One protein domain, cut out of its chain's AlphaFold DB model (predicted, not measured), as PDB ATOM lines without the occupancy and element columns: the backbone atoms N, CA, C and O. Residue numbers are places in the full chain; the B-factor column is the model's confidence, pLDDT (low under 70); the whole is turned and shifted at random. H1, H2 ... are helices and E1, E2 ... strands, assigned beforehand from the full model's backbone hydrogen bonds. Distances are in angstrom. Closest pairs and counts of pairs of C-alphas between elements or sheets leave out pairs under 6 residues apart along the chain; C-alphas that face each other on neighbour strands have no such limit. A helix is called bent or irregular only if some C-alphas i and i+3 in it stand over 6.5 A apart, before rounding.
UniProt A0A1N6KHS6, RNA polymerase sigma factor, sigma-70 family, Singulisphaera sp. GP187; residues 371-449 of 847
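What this domain is: This is residues 371 to 449 of the 847 residues of the protein "RNA polymerase sigma factor, sigma-70 family" of Singulisphaera sp. GP187 (UniProt A0A1N6KHS6). Look for a flat, stretched-out chain of helices that run by turns opposite ways: H2 and H3 are side by side in the middle, H1 stands at one end, and short H4 is on the other side of the pair. Beyond H4 a tiny strand hairpin, E1 with E2, and the last helix H5 make the far end of the long axis. You will find 79 printed residues, with five named helices and two named strands in the order H1 H2 H3 H4 E1 E2 H5; the class is mostly helix, and the sheet of two strands is antiparallel. The whole is only just loose, close to compact, with a radius of gyration of the C-alphas of 14.2 A, and the C-alphas span 46 by 24 by 13 A.

Where its parts are: Start at the sheet: find C-alpha 434 at (122.724, 134.852, 128.372), where E1 begins, residues 434 to 436; E2 follows at residues 439 to 441. Go on to H5, residues 443 to 449, 10.4 A long, ending with C-alpha 449 at (113.649, 127.944, 121.629). H5 is only just irregular: C-alphas 445 and 448 are 6.9 A apart. Before the sheet comes H4, residues 425 to 430, 8.6 A long. Further back are H3, residues 407 to 420, 20.2 A, and H2, residues 391 to 403, 18.8 A. H1, residues 373 to 386, runs 20.5 A from C-alpha 373 at (144.718, 129.332, 149.958).

How they stand to each other: At the hairpin E1 and E2, antiparallel at 133 degrees, look for N 434 and O 441, 2.8 A apart, and N 436 and O 439, 2.9 A, both within hydrogen-bond range. The closest C-alphas of E1 and H5 are those of Ile 434 and Pro 443, 6.6 A apart. H5 touches no helix. The closest C-alphas of H4 and E1 are those of Arg 428 and Ile 434, 7.1 A apart. H4 touches residues 414 to 418 of H3, a helical hairpin at a shallow tilt of 23 degrees, opposite ways; the closest C-alphas, of Leu 414 and Ala 427, are 5.3 A apart. H2 and H3, also a helical hairpin, touch at a shallow tilt of 11 degrees, opposite ways, with the C-alphas of Ala 391 and Ala 417 closest at 4.1 A. H1 and H2, a third helical hairpin, only just touch, with 3 pairs of C-alphas within 8 A; the closest, of Tyr 380 and Cys 401, are 7.6 A apart. H1 and H3 are apart. In H2, H3 and H4 every O i to N i+4 pair is within hydrogen-bond range; H1 has 7 of 10, and H5 has 0 of 3 but 2 of 4 O i to N i+3 pairs.

The domain as a whole: The two C-alphas farthest apart are those of Glu 375 and Leu 449, at 45.7 A. The printed part has no cut, and each link between its elements is tight. Look at the B-factor column for low confidence: residues 371 to 374, of which 373 to 374 belong to H1, and residues 446 to 449 of H5 are under 70, while the mean pLDDT of the printed part is 79.2.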
ATOM      1  N   VAL A 371     148.826 133.478 145.988       48.75
ATOM      2  CA  VAL A 371     148.607 133.538 147.430       48.75
ATOM      3  C   VAL A 371     148.194 132.134 147.869       48.75
ATOM      4  O   VAL A 371     147.358 131.497 147.221       48.75
ATOM      5  N   LEU A 372     148.830 131.600 148.914       49.25
ATOM      6  CA  LEU A 372     148.450 130.297 149.458       49.25
ATOM      7  C   LEU A 372     146.970 130.359 149.892       49.25
ATOM      8  O   LEU A 372     146.545 131.396 150.406       49.25
ATOM      9  N   PRO A 373     146.171 129.285 149.737       54.09
ATOM     10  CA  PRO A 373     144.718 129.332 149.958       54.09
ATOM     11  C   PRO A 373     144.291 129.930 151.312       54.09
ATOM     12  O   PRO A 373     143.250 130.574 151.402       54.09
ATOM     13  N   GLY A 374     145.113 129.766 152.359       64.88
ATOM     14  CA  GLY A 374     144.867 130.334 153.689       64.88
ATOM     15  C   GLY A 374     145.045 131.856 153.785       64.88
ATOM     16  O   GLY A 374     144.236 132.521 154.424       64.88
ATOM     17  N   GLU A 375     146.046 132.437 153.120       70.06
ATOM     18  CA  GLU A 375     146.266 133.894 153.104       70.06
ATOM     19  C   GLU A 375     145.205 134.618 152.258       70.06
ATOM     20  O   GLU A 375     144.770 135.722 152.593       70.06
ATOM     21  N   ALA A 376     144.726 133.970 151.190       71.94
ATOM     22  CA  ALA A 376     143.673 134.507 150.334       71.94
ATOM     23  C   ALA A 376     142.358 134.713 151.108       71.94
ATOM     24  O   ALA A 376     141.681 135.721 150.909       71.94
ATOM     25  N   LEU A 377     142.029 133.810 152.039       76.38
ATOM     26  CA  LEU A 377     140.838 133.907 152.891       76.38
ATOM     27  C   LEU A 377     140.920 135.051 153.915       76.38
ATOM     28  O   LEU A 377     139.911 135.698 154.198       76.38
ATOM     29  N   VAL A 378     142.112 135.340 154.444       78.88
ATOM     30  CA  VAL A 378     142.323 136.473 155.364       78.88
ATOM     31  C   VAL A 378     142.114 137.798 154.630       78.88
ATOM     32  O   VAL A 378     141.353 138.653 155.087       78.88
ATOM     33  N   ASN A 379     142.716 137.941 153.447       80.31
ATOM     34  CA  ASN A 379     142.548 139.125 152.602       80.31
ATOM     35  C   ASN A 379     141.099 139.287 152.123       80.31
ATOM     36  O   ASN A 379     140.557 140.394 152.125       80.31
ATOM     37  N   TYR A 380     140.442 138.174 151.790       83.19
ATOM     38  CA  TYR A 380     139.021 138.141 151.459       83.19
ATOM     39  C   TYR A 380     138.153 138.704 152.595       83.19
ATOM     40  O   TYR A 380     137.316 139.573 152.355       83.19
ATOM     41  N   ALA A 381     138.381 138.281 153.843       82.88
ATOM     42  CA  ALA A 381     137.606 138.747 154.993       82.88
ATOM     43  C   ALA A 381     137.737 140.264 155.235       82.88
ATOM     44  O   ALA A 381     136.776 140.910 155.661       82.88
ATOM     45  N   VAL A 382     138.904 140.846 154.943       84.00
ATOM     46  CA  VAL A 382     139.124 142.300 155.002       84.00
ATOM     47  C   VAL A 382     138.367 143.009 153.877       84.00
ATOM     48  O   VAL A 382     137.638 143.968 154.136       84.00
ATOM     49  N   LEU A 383     138.477 142.505 152.646       82.00
ATOM     50  CA  LEU A 383     137.817 143.082 151.473       82.00
ATOM     51  C   LEU A 383     136.290 143.066 151.597       82.00
ATOM     52  O   LEU A 383     135.642 144.061 151.276       82.00
ATOM     53  N   VAL A 384     135.702 141.993 152.131       84.75
ATOM     54  CA  VAL A 384     134.250 141.902 152.368       84.75
ATOM     55  C   VAL A 384     133.754 143.034 153.276       84.75
ATOM     56  O   VAL A 384     132.672 143.564 153.036       84.75
ATOM     57  N   LYS A 385     134.536 143.448 154.283       83.75
ATOM     58  CA  LYS A 385     134.167 144.548 155.195       83.75
ATOM     59  C   LYS A 385     134.228 145.926 154.532       83.75
ATOM     60  O   LYS A 385     133.502 146.822 154.942       83.75
ATOM     61  N   GLN A 386     135.095 146.092 153.537       79.12
ATOM     62  CA  GLN A 386     135.287 147.350 152.804       79.12
ATOM     63  C   GLN A 386     134.362 147.477 151.584       79.12
ATOM     64  O   GLN A 386     134.200 148.563 151.033       79.12
ATOM     65  N   THR A 387     133.773 146.368 151.135       79.12
ATOM     66  CA  THR A 387     132.975 146.322 149.909       79.12
ATOM     67  C   THR A 387     131.532 146.736 150.188       79.12
ATOM     68  O   THR A 387     130.837 146.128 151.004       79.12
ATOM     69  N   ASN A 388     131.047 147.742 149.459       77.25
ATOM     70  CA  ASN A 388     129.645 148.150 149.498       77.25
ATOM     71  C   ASN A 388     128.707 147.033 148.993       77.25
ATOM     72  O   ASN A 388     129.083 146.157 148.209       77.25
ATOM     73  N   ARG A 389     127.446 147.061 149.442       78.94
ATOM     74  CA  ARG A 389     126.420 146.069 149.062       78.94
ATOM     75  C   ARG A 389     125.839 146.276 147.654       78.94
ATOM     76  O   ARG A 389     124.890 145.591 147.303       78.94
ATOM     77  N   ASP A 390     126.377 147.191 146.852       87.06
ATOM     78  CA  ASP A 390     125.911 147.423 145.485       87.06
ATOM     79  C   ASP A 390     126.329 146.292 144.530       87.06
ATOM     80  O   ASP A 390     127.399 145.691 144.667       87.06
ATOM     81  N   ALA A 391     125.505 146.027 143.513       80.62
ATOM     82  CA  ALA A 391     125.720 144.921 142.581       80.62
ATOM     83  C   ALA A 391     127.082 144.989 141.861       80.62
ATOM     84  O   ALA A 391     127.722 143.961 141.629       80.62
ATOM     85  N   ARG A 392     127.575 146.194 141.546       79.81
ATOM     86  CA  ARG A 392     128.842 146.402 140.827       79.81
ATOM     87  C   ARG A 392     130.054 146.071 141.701       79.81
ATOM     88  O   ARG A 392     130.998 145.436 141.227       79.81
ATOM     89  N   SER A 393     130.033 146.455 142.974       83.56
ATOM     90  CA  SER A 393     131.070 146.100 143.950       83.56
ATOM     91  C   SER A 393     131.076 144.611 144.282       83.56
ATOM     92  O   SER A 393     132.151 144.021 144.381       83.56
ATOM     93  N   GLN A 394     129.906 143.973 144.352       85.38
ATOM     94  CA  GLN A 394     129.811 142.523 144.539       85.38
ATOM     95  C   GLN A 394     130.399 141.750 143.341       85.38
ATOM     96  O   GLN A 394     131.166 140.809 143.537       85.38
ATOM     97  N   VAL A 395     130.158 142.195 142.099       82.94
ATOM     98  CA  VAL A 395     130.812 141.616 140.904       82.94
ATOM     99  C   VAL A 395     132.335 141.783 140.947       82.94
ATOM    100  O   VAL A 395     133.061 140.845 140.619       82.94
ATOM    101  N   ARG A 396     132.845 142.944 141.383       81.19
ATOM    102  CA  ARG A 396     134.296 143.163 141.545       81.19
ATOM    103  C   ARG A 396     134.920 142.181 142.527       81.19
ATOM    104  O   ARG A 396     135.954 141.588 142.226       81.19
ATOM    105  N   LEU A 397     134.283 141.995 143.678       85.12
ATOM    106  CA  LEU A 397     134.766 141.078 144.701       85.12
ATOM    107  C   LEU A 397     134.740 139.624 144.209       85.12
ATOM    108  O   LEU A 397     135.682 138.879 144.466       85.12
ATOM    109  N   ALA A 398     133.726 139.242 143.426       84.50
ATOM    110  CA  ALA A 398     133.673 137.927 142.790       84.50
ATOM    111  C   ALA A 398     134.842 137.682 141.820       84.50
ATOM    112  O   ALA A 398     135.449 136.614 141.857       84.50
ATOM    113  N   LEU A 399     135.191 138.670 140.990       81.50
ATOM    114  CA  LEU A 399     136.330 138.578 140.065       81.50
ATOM    115  C   LEU A 399     137.671 138.501 140.805       81.50
ATOM    116  O   LEU A 399     138.560 137.753 140.404       81.50
ATOM    117  N   TRP A 400     137.812 139.233 141.913       86.75
ATOM    118  CA  TRP A 400     138.985 139.111 142.777       86.75
ATOM    119  C   TRP A 400     139.087 137.706 143.390       86.75
ATOM    120  O   TRP A 400     140.166 137.114 143.387       86.75
ATOM    121  N   CYS A 401     137.970 137.133 143.852       82.69
ATOM    122  CA  CYS A 401     137.928 135.761 144.365       82.69
ATOM    123  C   CYS A 401     138.335 134.745 143.285       82.69
ATOM    124  O   CYS A 401     139.124 133.844 143.560       82.69
ATOM    125  N   GLU A 402     137.868 134.923 142.046       81.56
ATOM    126  CA  GLU A 402     138.242 134.090 140.896       81.56
ATOM    127  C   GLU A 402     139.750 134.128 140.618       81.56
ATOM    128  O   GLU A 402     140.382 133.078 140.494       81.56
ATOM    129  N   ALA A 403     140.349 135.322 140.615       72.06
ATOM    130  CA  ALA A 403     141.788 135.499 140.418       72.06
ATOM    131  C   ALA A 403     142.639 134.833 141.518       72.06
ATOM    132  O   ALA A 403     143.780 134.447 141.263       72.06
ATOM    133  N   ASN A 404     142.078 134.664 142.721       79.00
ATOM    134  CA  ASN A 404     142.737 134.047 143.875       79.00
ATOM    135  C   ASN A 404     142.311 132.582 144.119       79.00
ATOM    136  O   ASN A 404     142.717 131.985 145.112       79.00
ATOM    137  N   GLY A 405     141.516 131.981 143.223       78.31
ATOM    138  CA  GLY A 405     141.095 130.576 143.323       78.31
ATOM    139  C   GLY A 405     140.002 130.284 144.364       78.31
ATOM    140  O   GLY A 405     139.771 129.122 144.691       78.31
ATOM    141  N   LEU A 406     139.314 131.310 144.869       82.88
ATOM    142  CA  LEU A 406     138.222 131.214 145.845       82.88
ATOM    143  C   LEU A 406     136.868 131.035 145.132       82.88
ATOM    144  O   LEU A 406     136.116 131.983 144.895       82.88
ATOM    145  N   VAL A 407     136.574 129.801 144.711       79.94
ATOM    146  CA  VAL A 407     135.415 129.493 143.847       79.94
ATOM    147  C   VAL A 407     134.072 129.625 144.583       79.94
ATOM    148  O   VAL A 407     133.088 130.071 143.984       79.94
ATOM    149  N   ALA A 408     134.008 129.271 145.869       82.06
ATOM    150  CA  ALA A 408     132.767 129.324 146.648       82.06
ATOM    151  C   ALA A 408     132.351 130.775 146.948       82.06
ATOM    152  O   ALA A 408     131.197 131.168 146.768       82.06
ATOM    153  N   GLU A 409     133.324 131.595 147.329       88.62
ATOM    154  CA  GLU A 409     133.196 133.018 147.623       88.62
ATOM    155  C   GLU A 409     132.828 133.801 146.361       88.62
ATOM    156  O   GLU A 409     131.931 134.648 146.396       88.62
ATOM    157  N   ARG A 410     133.442 133.454 145.218       89.56
ATOM    158  CA  ARG A 410     133.062 133.973 143.896       89.56
ATOM    159  C   ARG A 410     131.567 133.790 143.647       89.56
ATOM    160  O   ARG A 410     130.876 134.763 143.350       89.56
ATOM    161  N   LEU A 411     131.055 132.564 143.779       87.69
ATOM    162  CA  LEU A 411     129.638 132.273 143.536       87.69
ATOM    163  C   LEU A 411     128.722 133.042 144.494       87.69
ATOM    164  O   LEU A 411     127.731 133.618 144.048       87.69
ATOM    165  N   LYS A 412     129.079 133.126 145.782       90.06
ATOM    166  CA  LYS A 412     128.320 133.889 146.786       90.06
ATOM    167  C   LYS A 412     128.129 135.350 146.374       90.06
ATOM    168  O   LYS A 412     127.012 135.864 146.423       90.06
ATOM    169  N   HIS A 413     129.198 136.010 145.934       89.94
ATOM    170  CA  HIS A 413     129.140 137.415 145.530       89.94
ATOM    171  C   HIS A 413     128.434 137.634 144.188       89.94
ATOM    172  O   HIS A 413     127.729 138.631 144.033       89.94
ATOM    173  N   LEU A 414     128.535 136.692 143.244       86.12
ATOM    174  CA  LEU A 414     127.757 136.745 142.001       86.12
ATOM    175  C   LEU A 414     126.254 136.614 142.259       86.12
ATOM    176  O   LEU A 414     125.470 137.374 141.695       86.12
ATOM    177  N   VAL A 415     125.847 135.700 143.144       89.06
ATOM    178  CA  VAL A 415     124.439 135.555 143.544       89.06
ATOM    179  C   VAL A 415     123.955 136.813 144.265       89.06
ATOM    180  O   VAL A 415     122.891 137.329 143.932       89.06
ATOM    181  N   GLN A 416     124.753 137.368 145.183       89.00
ATOM    182  CA  GLN A 416     124.416 138.618 145.871       89.00
ATOM    183  C   GLN A 416     124.247 139.791 144.894       89.00
ATOM    184  O   GLN A 416     123.338 140.606 145.060       89.00
ATOM    185  N   ALA A 417     125.092 139.873 143.862       89.44
ATOM    186  CA  ALA A 417     124.980 140.892 142.826       89.44
ATOM    187  C   ALA A 417     123.662 140.773 142.046       89.44
ATOM    188  O   ALA A 417     122.996 141.786 141.856       89.44
ATOM    189  N   VAL A 418     123.257 139.555 141.666       89.81
ATOM    190  CA  VAL A 418     121.978 139.306 140.971       89.81
ATOM    191  C   VAL A 418     120.767 139.566 141.869       89.81
ATOM    192  O   VAL A 418     119.746 140.046 141.390       89.81
ATOM    193  N   LEU A 419     120.855 139.276 143.169       90.31
ATOM    194  CA  LEU A 419     119.783 139.603 144.116       90.31
ATOM    195  C   LEU A 419     119.621 141.116 144.313       90.31
ATOM    196  O   LEU A 419     118.519 141.582 144.579       90.31
ATOM    197  N   THR A 420     120.716 141.870 144.197       89.19
ATOM    198  CA  THR A 420     120.716 143.330 144.366       89.19
ATOM    199  C   THR A 420     120.257 144.046 143.095       89.19
ATOM    200  O   THR A 420     119.496 145.004 143.175       89.19
ATOM    201  N   ASP A 421     120.705 143.581 141.928       86.88
ATOM    202  CA  ASP A 421     120.258 144.046 140.616       86.88
ATOM    203  C   ASP A 421     119.993 142.825 139.711       86.88
ATOM    204  O   ASP A 421     120.936 142.217 139.182       86.88
ATOM    205  N   PRO A 422     118.710 142.443 139.534       85.25
ATOM    206  CA  PRO A 422     118.319 141.270 138.756       85.25
ATOM    207  C   PRO A 422     118.771 141.292 137.298       85.25
ATOM    208  O   PRO A 422     118.951 140.210 136.725       85.25
ATOM    209  N   ASP A 423     118.969 142.478 136.718       81.31
ATOM    210  CA  ASP A 423     119.345 142.672 135.317       81.31
ATOM    211  C   ASP A 423     120.836 142.971 135.130       81.31
ATOM    212  O   ASP A 423     121.278 143.202 134.001       81.31
ATOM    213  N   GLN A 424     121.639 142.887 136.198       84.88
ATOM    214  CA  GLN A 424     123.074 143.148 136.147       84.88
ATOM    215  C   GLN A 424     123.786 142.188 135.170       84.88
ATOM    216  O   GLN A 424     124.005 141.008 135.487       84.88
ATOM    217  N   PRO A 425     124.247 142.672 133.999       76.50
ATOM    218  CA  PRO A 425     124.640 141.796 132.899       76.50
ATOM    219  C   PRO A 425     125.934 141.031 133.181       76.50
ATOM    220  O   PRO A 425     126.082 139.881 132.775       76.50
ATOM    221  N   ALA A 426     126.863 141.645 133.917       75.44
ATOM    222  CA  ALA A 426     128.138 141.026 134.266       75.44
ATOM    223  C   ALA A 426     127.965 139.846 135.237       75.44
ATOM    224  O   ALA A 426     128.595 138.809 135.058       75.44
ATOM    225  N   ALA A 427     127.086 139.974 136.237       82.38
ATOM    226  CA  ALA A 427     126.851 138.916 137.217       82.38
ATOM    227  C   ALA A 427     126.156 137.707 136.575       82.38
ATOM    228  O   ALA A 427     126.592 136.570 136.743       82.38
ATOM    229  N   ARG A 428     125.117 137.972 135.772       82.25
ATOM    230  CA  ARG A 428     124.380 136.965 134.996       82.25
ATOM    231  C   ARG A 428     125.287 136.236 134.003       82.25
ATOM    232  O   ARG A 428     125.279 135.009 133.967       82.25
ATOM    233  N   GLY A 429     126.125 136.975 133.272       78.25
ATOM    234  CA  GLY A 429     127.113 136.401 132.358       78.25
ATOM    235  C   GLY A 429     128.134 135.503 133.062       78.25
ATOM    236  O   GLY A 429     128.379 134.388 132.614       78.25
ATOM    237  N   LEU A 430     128.674 135.933 134.210       80.81
ATOM    238  CA  LEU A 430     129.634 135.144 135.002       80.81
ATOM    239  C   LEU A 430     129.017 133.895 135.662       80.81
ATOM    240  O   LEU A 430     129.747 132.955 135.988       80.81
ATOM    241  N   LEU A 431     127.690 133.874 135.836       80.25
ATOM    242  CA  LEU A 431     126.891 132.702 136.221       80.25
ATOM    243  C   LEU A 431     126.500 131.817 135.025       80.25
ATOM    244  O   LEU A 431     125.778 130.834 135.193       80.25
ATOM    245  N   GLY A 432     126.957 132.170 133.825       77.12
ATOM    246  CA  GLY A 432     126.696 131.445 132.593       77.12
ATOM    247  C   GLY A 432     125.286 131.601 132.047       77.12
ATOM    248  O   GLY A 432     124.777 130.703 131.389       77.12
ATOM    249  N   GLN A 433     124.644 132.737 132.312       80.62
ATOM    250  CA  GLN A 433     123.369 133.099 131.706       80.62
ATOM    251  C   GLN A 433     123.580 134.094 130.566       80.62
ATOM    252  O   GLN A 433     124.414 134.995 130.637       80.62
ATOM    253  N   ILE A 434     122.768 133.961 129.525       76.25
ATOM    254  CA  ILE A 434     122.724 134.852 128.372       76.25
ATOM    255  C   ILE A 434     121.331 135.463 128.245       76.25
ATOM    256  O   ILE A 434     120.318 134.823 128.531       76.25
ATOM    257  N   SER A 435     121.282 136.732 127.851       78.25
ATOM    258  CA  SER A 435     120.017 137.425 127.619       78.25
ATOM    259  C   SER A 435     119.489 137.063 126.232       78.25
ATOM    260  O   SER A 435     120.123 137.363 125.220       78.25
ATOM    261  N   PHE A 436     118.326 136.415 126.181       72.12
ATOM    262  CA  PHE A 436     117.622 136.070 124.949       72.12
ATOM    263  C   PHE A 436     116.177 136.568 125.028       72.12
ATOM    264  O   PHE A 436     115.435 136.217 125.946       72.12
ATOM    265  N   ARG A 437     115.778 137.422 124.071       71.31
ATOM    266  CA  ARG A 437     114.457 138.087 124.023       71.31
ATOM    267  C   ARG A 437     114.072 138.775 125.349       71.31
ATOM    268  O   ARG A 437     112.941 138.667 125.810       71.31
ATOM    269  N   GLY A 438     115.035 139.456 125.977       74.00
ATOM    270  CA  GLY A 438     114.820 140.192 127.230       74.00
ATOM    271  C   GLY A 438     114.709 139.315 128.481       74.00
ATOM    272  O   GLY A 438     114.311 139.813 129.527       74.00
ATOM    273  N   ARG A 439     115.047 138.019 128.401       78.56
ATOM    274  CA  ARG A 439     115.101 137.113 129.557       78.56
ATOM    275  C   ARG A 439     116.478 136.472 129.680       78.56
ATOM    276  O   ARG A 439     117.013 135.958 128.699       78.56
ATOM    277  N   TRP A 440     117.021 136.454 130.891       80.81
ATOM    278  CA  TRP A 440     118.259 135.744 131.214       80.81
ATOM    279  C   TRP A 440     117.994 134.245 131.325       80.81
ATOM    280  O   TRP A 440     117.183 133.813 132.144       80.81
ATOM    281  N   ARG A 441     118.664 133.452 130.493       82.06
ATOM    282  CA  ARG A 441     118.518 131.992 130.430       82.06
ATOM    283  C   ARG A 441     119.882 131.339 130.333       82.06
ATOM    284  O   ARG A 441     120.843 131.993 129.933       82.06
ATOM    285  N   ARG A 442     119.987 130.061 130.688       77.06
ATOM    286  CA  ARG A 442     121.220 129.326 130.416       77.06
ATOM    287  C   ARG A 442     121.277 128.949 128.932       77.06
ATOM    288  O   ARG A 442     120.222 128.755 128.327       77.06
ATOM    289  N   PRO A 443     122.474 128.855 128.330       70.19
ATOM    290  CA  PRO A 443     122.633 128.442 126.941       70.19
ATOM    291  C   PRO A 443     121.908 127.134 126.626       70.19
ATOM    292  O   PRO A 443     121.207 127.076 125.624       70.19
ATOM    293  N   GLU A 444     121.997 126.143 127.516       73.44
ATOM    294  CA  GLU A 444     121.296 124.850 127.432       73.44
ATOM    295  C   GLU A 444     119.772 124.960 127.231       73.44
ATOM    296  O   GLU A 444     119.191 124.167 126.490       73.44
ATOM    297  N   ASP A 445     119.137 126.003 127.770       73.44
ATOM    298  CA  ASP A 445     117.692 126.229 127.648       73.44
ATOM    299  C   ASP A 445     117.288 126.873 126.309       73.44
ATOM    300  O   ASP A 445     116.099 126.984 125.999       73.44
ATOM    301  N   LEU A 446     118.253 127.355 125.516       66.94
ATOM    302  CA  LEU A 446     117.976 128.031 124.246       66.94
ATOM    303  C   LEU A 446     117.841 127.076 123.064       66.94
ATOM    304  O   LEU A 446     117.263 127.473 122.056       66.94
ATOM    305  N   GLY A 447     118.352 125.846 123.159       64.94
ATOM    306  CA  GLY A 447     118.320 124.876 122.058       64.94
ATOM    307  C   GLY A 447     116.909 124.668 121.481       64.94
ATOM    308  O   GLY A 447     116.717 124.889 120.284       64.94
ATOM    309  N   PRO A 448     115.904 124.339 122.314       64.94
ATOM    310  CA  PRO A 448     114.517 124.183 121.868       64.94
ATOM    311  C   PRO A 448     113.897 125.491 121.347       64.94
ATOM    312  O   PRO A 448     113.231 125.494 120.319       64.94
ATOM    313  N   LEU A 449     114.181 126.623 122.001       62.47
ATOM    314  CA  LEU A 449     113.649 127.944 121.629       62.47
ATOM    315  C   LEU A 449     114.220 128.479 120.305       62.47
ATOM    316  O   LEU A 449     113.578 129.276 119.625       62.47
TER     317      LEU A 449